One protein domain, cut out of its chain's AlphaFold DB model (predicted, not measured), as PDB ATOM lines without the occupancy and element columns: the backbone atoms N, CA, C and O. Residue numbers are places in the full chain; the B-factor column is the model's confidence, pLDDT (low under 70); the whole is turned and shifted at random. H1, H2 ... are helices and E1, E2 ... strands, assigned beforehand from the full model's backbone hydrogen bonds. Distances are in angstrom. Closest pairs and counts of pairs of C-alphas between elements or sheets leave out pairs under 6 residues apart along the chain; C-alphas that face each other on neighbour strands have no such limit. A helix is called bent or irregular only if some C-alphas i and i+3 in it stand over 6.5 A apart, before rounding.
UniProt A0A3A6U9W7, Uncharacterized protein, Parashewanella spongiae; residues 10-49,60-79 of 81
ATOM      1  N   ASN A  10      34.376   3.700 -48.366       89.81
ATOM      2  CA  ASN A  10      33.358   3.025 -49.163       89.81
ATOM      3  C   ASN A  10      32.083   2.861 -48.322       89.81
ATOM      4  O   ASN A  10      32.102   2.189 -47.291       89.81
ATOM      5  N   GLU A  11      31.006   3.515 -48.748       91.06
ATOM      6  CA  GLU A  11      29.743   3.594 -48.007       91.06
ATOM      7  C   GLU A  11      29.082   2.220 -47.844       91.06
ATOM      8  O   GLU A  11      28.721   1.852 -46.733       91.06
ATOM      9  N   VAL A  12      29.060   1.411 -48.907       92.56
ATOM     10  CA  VAL A  12      28.415   0.087 -48.916       92.56
ATOM     11  C   VAL A  12      29.071  -0.865 -47.915       92.56
ATOM     12  O   VAL A  12      28.387  -1.534 -47.145       92.56
ATOM     13  N   TYR A  13      30.407  -0.920 -47.891       92.56
ATOM     14  CA  TYR A  13      31.116  -1.753 -46.914       92.56
ATOM     15  C   TYR A  13      30.924  -1.251 -45.484       92.56
ATOM     16  O   TYR A  13      30.887  -2.055 -44.557       92.56
ATOM     17  N   PHE A  14      30.811   0.066 -45.298       90.50
ATOM     18  CA  PHE A  14      30.606   0.638 -43.976       90.50
ATOM     19  C   PHE A  14      29.216   0.327 -43.423       90.50
ATOM     20  O   PHE A  14      29.120  -0.080 -42.270       90.50
ATOM     21  N   GLU A  15      28.166   0.503 -44.226       93.38
ATOM     22  CA  GLU A  15      26.790   0.188 -43.823       93.38
ATOM     23  C   GLU A  15      26.652  -1.291 -43.472       93.38
ATOM     24  O   GLU A  15      26.205  -1.620 -42.378       93.38
ATOM     25  N   ARG A  16      27.176  -2.180 -44.322       94.62
ATOM     26  CA  ARG A  16      27.157  -3.621 -44.047       94.62
ATOM     27  C   ARG A  16      27.844  -3.981 -42.726       94.62
ATOM     28  O   ARG A  16      27.288  -4.734 -41.935       94.62
ATOM     29  N   ALA A  17      29.046  -3.458 -42.485       91.62
ATOM     30  CA  ALA A  17      29.776  -3.740 -41.249       91.62
ATOM     31  C   ALA A  17      29.070  -3.154 -40.015       91.62
ATOM     32  O   ALA A  17      29.157  -3.713 -38.924       91.62
ATOM     33  N   TYR A  18      28.371  -2.028 -40.180       93.00
ATOM     34  CA  TYR A  18      27.574  -1.425 -39.120       93.00
ATOM     35  C   TYR A  18      26.350  -2.280 -38.771       93.00
ATOM     36  O   TYR A  18      26.103  -2.514 -37.591       93.00
ATOM     37  N   ASP A  19      25.630  -2.800 -39.765       94.62
ATOM     38  CA  ASP A  19      24.480  -3.682 -39.535       94.62
ATOM     39  C   ASP A  19      24.902  -4.985 -38.835       94.62
ATOM     40  O   ASP A  19      24.276  -5.413 -37.862       94.62
ATOM     41  N   GLU A  20      26.020  -5.578 -39.272       93.62
ATOM     42  CA  GLU A  20      26.632  -6.739 -38.612       93.62
ATOM     43  C   GLU A  20      26.979  -6.418 -37.143       93.62
ATOM     44  O   GLU A  20      26.617  -7.182 -36.244       93.62
ATOM     45  N   LEU A  21      27.587  -5.256 -36.863       92.50
ATOM     46  CA  LEU A  21      27.889  -4.809 -35.498       92.50
ATOM     47  C   LEU A  21      26.629  -4.682 -34.630       92.50
ATOM     48  O   LEU A  21      26.641  -5.119 -33.478       92.50
ATOM     49  N   VAL A  22      25.554  -4.088 -35.157       93.88
ATOM     50  CA  VAL A  22      24.296  -3.907 -34.413       93.88
ATOM     51  C   VAL A  22      23.719  -5.261 -34.001       93.88
ATOM     52  O   VAL A  22      23.387  -5.436 -32.828       93.88
ATOM     53  N   SER A  23      23.694  -6.236 -34.916       93.31
ATOM     54  CA  SER A  23      23.229  -7.593 -34.592       93.31
ATOM     55  C   SER A  23      24.069  -8.258 -33.491       93.31
ATOM     56  O   SER A  23      23.529  -8.893 -32.586       93.31
ATOM     57  N   CYS A  24      25.391  -8.056 -33.504       90.00
ATOM     58  CA  CYS A  24      26.286  -8.577 -32.472       90.00
ATOM     59  C   CYS A  24      26.019  -7.950 -31.099       90.00
ATOM     60  O   CYS A  24      26.007  -8.655 -30.091       90.00
ATOM     61  N   VAL A  25      25.754  -6.643 -31.047       90.19
ATOM     62  CA  VAL A  25      25.413  -5.944 -29.798       90.19
ATOM     63  C   VAL A  25      24.082  -6.443 -29.221       90.19
ATOM     64  O   VAL A  25      23.927  -6.530 -28.004       90.19
ATOM     65  N   GLU A  26      23.104  -6.775 -30.063       92.12
ATOM     66  CA  GLU A  26      21.838  -7.363 -29.606       92.12
ATOM     67  C   GLU A  26      22.046  -8.766 -29.021       92.12
ATOM     68  O   GLU A  26      21.613  -9.031 -27.898       92.12
ATOM     69  N   MET A  27      22.807  -9.624 -29.709       89.50
ATOM     70  CA  MET A  27      23.155 -10.961 -29.212       89.50
ATOM     71  C   MET A  27      23.960 -10.918 -27.902       89.50
ATOM     72  O   MET A  27      23.748 -11.747 -27.014       89.50
ATOM     73  N   GLU A  28      24.854  -9.938 -27.740       90.69
ATOM     74  CA  GLU A  28      25.584  -9.716 -26.485       90.69
ATOM     75  C   GLU A  28      24.632  -9.339 -25.343       90.69
ATOM     76  O   GLU A  28      24.725  -9.877 -24.233       90.69
ATOM     77  N   LYS A  29      23.655  -8.461 -25.595       87.81
ATOM     78  CA  LYS A  29      22.639  -8.090 -24.592       87.81
ATOM     79  C   LYS A  29      21.818  -9.292 -24.141       87.81
ATOM     80  O   LYS A  29      21.597  -9.437 -22.936       87.81
ATOM     81  N   GLU A  30      21.458 -10.171 -25.068       90.75
ATOM     82  CA  GLU A  30      20.769 -11.435 -24.787       90.75
ATOM     83  C   GLU A  30      21.667 -12.475 -24.088       90.75
ATOM     84  O   GLU A  30      21.162 -13.435 -23.510       90.75
ATOM     85  N   GLY A  31      22.988 -12.254 -24.062       88.38
ATOM     86  CA  GLY A  31      23.965 -13.138 -23.419       88.38
ATOM     87  C   GLY A  31      24.352 -14.346 -24.272       88.38
ATOM     88  O   GLY A  31      24.833 -15.340 -23.735       88.38
ATOM     89  N   VAL A  32      24.117 -14.275 -25.585       89.81
ATOM     90  CA  VAL A  32      24.435 -15.346 -26.540       89.81
ATOM     91  C   VAL A  32      25.914 -15.319 -26.929       89.81
ATOM     92  O   VAL A  32      26.506 -16.374 -27.156       89.81
ATOM     93  N   ILE A  33      26.514 -14.127 -26.999       88.69
ATOM     94  CA  ILE A  33      27.925 -13.925 -27.350       88.69
ATOM     95  C   ILE A  33      28.585 -12.904 -26.422       88.69
ATOM     96  O   ILE A  33      27.915 -12.012 -25.913       88.69
ATOM     97  N   ASP A  34      29.906 -12.999 -26.272       86.44
ATOM     98  CA  ASP A  34      30.726 -11.958 -25.647       86.44
ATOM     99  C   ASP A  34      31.347 -11.081 -26.744       86.44
ATOM    100  O   ASP A  34      32.038 -11.589 -27.637       86.44
ATOM    101  N   LEU A  35      31.101  -9.769 -26.698       88.56
ATOM    102  CA  LEU A  35      31.577  -8.829 -27.711       88.56
ATOM    103  C   LEU A  35      32.837  -8.101 -27.228       88.56
ATOM    104  O   LEU A  35      32.843  -7.397 -26.220       88.56
ATOM    105  N   TYR A  36      33.917  -8.232 -27.995       87.75
ATOM    106  CA  TYR A  36      35.184  -7.556 -27.727       87.75
ATOM    107  C   TYR A  36      35.479  -6.544 -28.826       87.75
ATOM    108  O   TYR A  36      35.435  -6.861 -30.015       87.75
ATOM    109  N   TYR A  37      35.834  -5.330 -28.420       86.81
ATOM    110  CA  TYR A  37      36.285  -4.282 -29.322       86.81
ATOM    111  C   TYR A  37      37.808  -4.251 -29.345       86.81
ATOM    112  O   TYR A  37      38.452  -4.182 -28.296       86.81
ATOM    113  N   PHE A  38      38.372  -4.262 -30.547       86.69
ATOM    114  CA  PHE A  38      39.803  -4.117 -30.778       86.69
ATOM    115  C   PHE A  38      40.060  -2.798 -31.494       86.69
ATOM    116  O   PHE A  38      39.439  -2.526 -32.523       86.69
ATOM    117  N   ASP A  39      40.968  -1.987 -30.957       86.06
ATOM    118  CA  ASP A  39      41.380  -0.739 -31.593       86.06
ATOM    119  C   ASP A  39      42.894  -0.532 -31.501       86.06
ATOM    120  O   ASP A  39      43.557  -0.951 -30.543       86.06
ATOM    121  N   GLU A  40      43.432   0.148 -32.512       86.44
ATOM    122  CA  GLU A  40      44.838   0.528 -32.583       86.44
ATOM    123  C   GLU A  40      44.973   2.043 -32.440       86.44
ATOM    124  O   GLU A  40      44.523   2.823 -33.281       86.44
ATOM    125  N   SER A  41      45.670   2.484 -31.399       82.06
ATOM    126  CA  SER A  41      45.963   3.899 -31.189       82.06
ATOM    127  C   SER A  41      47.408   4.214 -31.561       82.06
ATOM    128  O   SER A  41      48.361   3.715 -30.959       82.06
ATOM    129  N   GLY A  42      47.574   5.075 -32.567       79.06
ATOM    130  CA  GLY A  42      48.871   5.584 -33.001       79.06
ATOM    131  C   GLY A  42      49.269   6.841 -32.231       79.06
ATOM    132  O   GLY A  42      48.720   7.919 -32.459       79.06
ATOM    133  N   PHE A  43      50.275   6.734 -31.372       79.25
ATOM    134  CA  PHE A  43      50.851   7.859 -30.650       79.25
ATOM    135  C   PHE A  43      52.078   8.403 -31.379       79.25
ATOM    136  O   PHE A  43      53.057   7.705 -31.666       79.25
ATOM    137  N   SER A  44      52.023   9.701 -31.667       77.06
ATOM    138  CA  SER A  44      53.183  10.461 -32.110       77.06
ATOM    139  C   SER A  44      53.965  10.925 -30.889       77.06
ATOM    140  O   SER A  44      53.412  11.571 -30.008       77.06
ATOM    141  N   GLN A  45      55.269  10.660 -30.870       72.81
ATOM    142  CA  GLN A  45      56.171  11.258 -29.879       72.81
ATOM    143  C   GLN A  45      56.473  12.736 -30.190       72.81
ATOM    144  O   GLN A  45      57.101  13.425 -29.389       72.81
ATOM    145  N   LYS A  46      56.046  13.248 -31.355       72.31
ATOM    146  CA  LYS A  46      56.166  14.672 -31.684       72.31
ATOM    147  C   LYS A  46      55.091  15.452 -30.942       72.31
ATOM    148  O   LYS A  46      53.905  15.195 -31.142       72.31
ATOM    149  N   SER A  47      55.512  16.432 -30.150       68.88
ATOM    150  CA  SER A  47      54.609  17.463 -29.646       68.88
ATOM    151  C   SER A  47      53.996  18.229 -30.823       68.88
ATOM    152  O   SER A  47      54.698  18.582 -31.771       68.88
ATOM    153  N   ASN A  48      52.696  18.516 -30.746       69.00
ATOM    154  CA  ASN A  48      52.017  19.386 -31.715       69.00
ATOM    155  C   ASN A  48      52.476  20.851 -31.605       69.00
ATOM    156  O   ASN A  48      52.219  21.645 -32.506       69.00
ATOM    157  N   LEU A  49      53.142  21.204 -30.501       69.25
ATOM    158  CA  LEU A  49      53.738  22.511 -30.261       69.25
ATOM    159  C   LEU A  49      55.266  22.376 -30.230       69.25
ATOM    160  O   LEU A  49      55.775  21.554 -29.458       69.25
ATOM    161  N   ILE A  60      60.440  31.825 -34.248       74.12
ATOM    162  CA  ILE A  60      61.635  30.979 -34.179       74.12
ATOM    163  C   ILE A  60      61.410  29.758 -35.061       74.12
ATOM    164  O   ILE A  60      60.409  29.052 -34.921       74.12
ATOM    165  N   GLU A  61      62.361  29.493 -35.947       71.75
ATOM    166  CA  GLU A  61      62.397  28.259 -36.714       71.75
ATOM    167  C   GLU A  61      62.997  27.150 -35.843       71.75
ATOM    168  O   GLU A  61      64.171  27.181 -35.477       71.75
ATOM    169  N   CYS A  62      62.173  26.177 -35.460       66.75
ATOM    170  CA  CYS A  62      62.639  24.969 -34.789       66.75
ATOM    171  C   CYS A  62      62.757  23.844 -35.810       66.75
ATOM    172  O   CYS A  62      61.812  23.559 -36.551       66.75
ATOM    173  N   THR A  63      63.899  23.159 -35.808       63.25
ATOM    174  CA  THR A  63      64.081  21.962 -36.620       63.25
ATOM    175  C   THR A  63      63.079  20.896 -36.181       63.25
ATOM    176  O   THR A  63      62.968  20.530 -35.009       63.25
ATOM    177  N   VAL A  64      62.294  20.404 -37.137       60.34
ATOM    178  CA  VAL A  64      61.322  19.345 -36.868       60.34
ATOM    179  C   VAL A  64      62.089  18.074 -36.523       60.34
ATOM    180  O   VAL A  64      62.910  17.617 -37.314       60.34
ATOM    181  N   TYR A  65      61.792  17.452 -35.381       62.34
ATOM    182  CA  TYR A  65      62.328  16.132 -35.046       62.34
ATOM    183  C   TYR A  65      61.965  15.128 -36.154       62.34
ATOM    184  O   TYR A  65      60.789  14.801 -36.348       62.34
ATOM    185  N   GLN A  66      62.958  14.655 -36.914       58.84
ATOM    186  CA  GLN A  66      62.724  13.796 -38.085       58.84
ATOM    187  C   GLN A  66      62.637  12.301 -37.731       58.84
ATOM    188  O   GLN A  66      61.923  11.565 -38.406       58.84
ATOM    189  N   ASN A  67      63.240  11.869 -36.616       61.72
ATOM    190  CA  ASN A  67      63.491  10.446 -36.336       61.72
ATOM    191  C   ASN A  67      62.599   9.811 -35.252       61.72
ATOM    192  O   ASN A  67      62.890   8.707 -34.793       61.72
ATOM    193  N   SER A  68      61.521  10.467 -34.806       65.06
ATOM    194  CA  SER A  68      60.671   9.869 -33.770       65.06
ATOM    195  C   SER A  68      59.832   8.727 -34.353       65.06
ATOM    196  O   SER A  68      58.960   8.961 -35.198       65.06
ATOM    197  N   LYS A  69      60.061   7.495 -33.892       70.38
ATOM    198  CA  LYS A  69      59.226   6.346 -34.261       70.38
ATOM    199  C   LYS A  69      57.805   6.554 -33.722       70.38
ATOM    200  O   LYS A  69      57.625   7.028 -32.602       70.38
ATOM    201  N   LYS A  70      56.794   6.216 -34.526       73.88
ATOM    202  CA  LYS A  70      55.403   6.161 -34.057       73.88
ATOM    203  C   LYS A  70      55.247   4.952 -33.139       73.88
ATOM    204  O   LYS A  70      55.803   3.894 -33.431       73.88
ATOM    205  N   LEU A  71      54.524   5.128 -32.041       81.38
ATOM    206  CA  LEU A  71      54.173   4.044 -31.133       81.38
ATOM    207  C   LEU A  71      52.736   3.641 -31.430       81.38
ATOM    208  O   LEU A  71      51.837   4.458 -31.270       81.38
ATOM    209  N   ASN A  72      52.529   2.404 -31.865       82.62
ATOM    210  CA  ASN A  72      51.191   1.847 -32.009       82.62
ATOM    211  C   ASN A  72      50.893   1.035 -30.751       82.62
ATOM    212  O   ASN A  72      51.685   0.169 -30.374       82.62
ATOM    213  N   VAL A  73      49.784   1.345 -30.094       82.88
ATOM    214  CA  VAL A  73      49.298   0.625 -28.920       82.88
ATOM    215  C   VAL A  73      48.015  -0.081 -29.319       82.88
ATOM    216  O   VAL A  73      47.117   0.544 -29.875       82.88
ATOM    217  N   LEU A  74      47.954  -1.378 -29.038       86.06
ATOM    218  CA  LEU A  74      46.780  -2.208 -29.269       86.06
ATOM    219  C   LEU A  74      46.014  -2.329 -27.961       86.06
ATOM    220  O   LEU A  74      46.620  -2.594 -26.918       86.06
ATOM    221  N   TRP A  75      44.701  -2.150 -28.012       73.62
ATOM    222  CA  TRP A  75      43.857  -2.298 -26.837       73.62
ATOM    223  C   TRP A  75      42.631  -3.151 -27.142       73.62
ATOM    224  O   TRP A  75      42.007  -3.013 -28.192       73.62
ATOM    225  N   ASN A  76      42.293  -4.013 -26.183       82.88
ATOM    226  CA  ASN A  76      41.052  -4.771 -26.163       82.88
ATOM    227  C   ASN A  76      40.136  -4.175 -25.100       82.88
ATOM    228  O   ASN A  76      40.515  -4.079 -23.932       82.88
ATOM    229  N   TYR A  77      38.927  -3.804 -25.498       80.94
ATOM    230  CA  TYR A  77      37.881  -3.368 -24.585       80.94
ATOM    231  C   TYR A  77      36.741  -4.386 -24.584       80.94
ATOM    232  O   TYR A  77      36.225  -4.751 -25.638       80.94
ATOM    233  N   HIS A  78      36.353  -4.819 -23.389       81.38
ATOM    234  CA  HIS A  78      35.180  -5.651 -23.156       81.38
ATOM    235  C   HIS A  78      34.178  -4.850 -22.333       81.38
ATOM    236  O   HIS A  78      34.556  -4.231 -21.329       81.38
ATOM    237  N   HIS A  79      32.915  -4.843 -22.750       73.44
ATOM    238  CA  HIS A  79      31.871  -4.170 -21.998       73.44
ATOM    239  C   HIS A  79      31.353  -5.118 -20.909       73.44
ATOM    240  O   HIS A  79      30.627  -6.065 -21.182       73.44
TER     241      HIS A  79
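This is residues 10 to 49 and 60 to 79 of the 81 residues of an uncharacterized protein of Parashewanella spongiae (UniProt A0A3A6U9W7). A long, narrow two-stranded antiparallel ribbon, E1 and E2, has one helix, H1, meeting it at a corner at one end and two unnamed tails, residues 44 to 49 and residues 60 to 70, running on from its other end. Nothing covers the ribbon: H1 slants away from it, its residues 11 to 20 sticking out into the open, and the two tails end loosely at the cut in the chain. The printed part has 60 residues, with one named helix and two named strands in the order H1, E1, E2; the sheet's order is E1 - E2, and the class is mixed, helices and strands. The whole is extended, with a radius of gyration of the C-alphas of 19.1 A and spans of 59 by 27 by 17 A; ribbon and tails together make most of its length.

The sheet is made of E1, residues 36 to 43, and E2, residues 71 to 78. The two strands are antiparallel, with an angle of 159 degrees between their N-to-C directions. They are paired from end to end: the C-alphas of Tyr 36 and His 78 face each other at 5.0 A, those of Glu 40 and Leu 74 at 4.7 A, and those of Phe 43 and Leu 71 at 5.1 A. The backbone atoms N 37 and O 77 are within hydrogen-bond range at 2.9 A, and so are N 77 and O 37 at 2.9 A. Near the other end of the pair, N 43 and O 71 are within hydrogen-bond range at 2.8 A, and N 71 and O 43 at 3.0 A. Before E1 in the chain comes H1, residues 11 to 30, which a tight link of 5 residues joins to E1. H1 and E2 are apart, with no C-alpha of the one within 8 A of the other. Residues 10 to 20, of which 11 to 20 belong to H1, stand free: none of their C-alphas has within 10 A a C-alpha 8 or more residues away along the chain. In H1, which is not bent, every O i to N i+4 pair is within hydrogen-bond range.

E1 runs from Tyr 36 to Phe 43, 22.2 A from first to last C-alpha; C-alpha 36 is at (35.184, -7.556, -27.727) and C-alpha 43 at (50.851, 7.859, -30.650). E2 runs from Leu 71 to His 78 and measures 22.8 A; its last C-alpha, 78, is at (35.180, -5.651, -23.156), with an x value close to that of C-alpha 36. H1, from Glu 11 to Glu 30, is 29.1 A long and begins with C-alpha 11 at (29.743, 3.594, -48.007).

The two C-alphas farthest apart are those of Val 32, in the link from H1 to E1, and Ile 60, at the cut; they are 59.9 A apart. Without the residues that stand free, the body of 49 residues still spans 59 by 17 by 13 A. Residues 50 to 59 are cut out and not printed, and C-alphas 49 and 60 are 12.2 A apart across this cut. The link from E1 to E2 runs across the cut, with 27 residues between the strands in the chain, 10 of them not printed. The mean pLDDT of the printed part is 82.1, with 92 for H1, 84 for E1 and 81 for E2. The model's confidence is low, under 70, in 10 residues near the cut: residues 47 to 49 and residues 62 to 68.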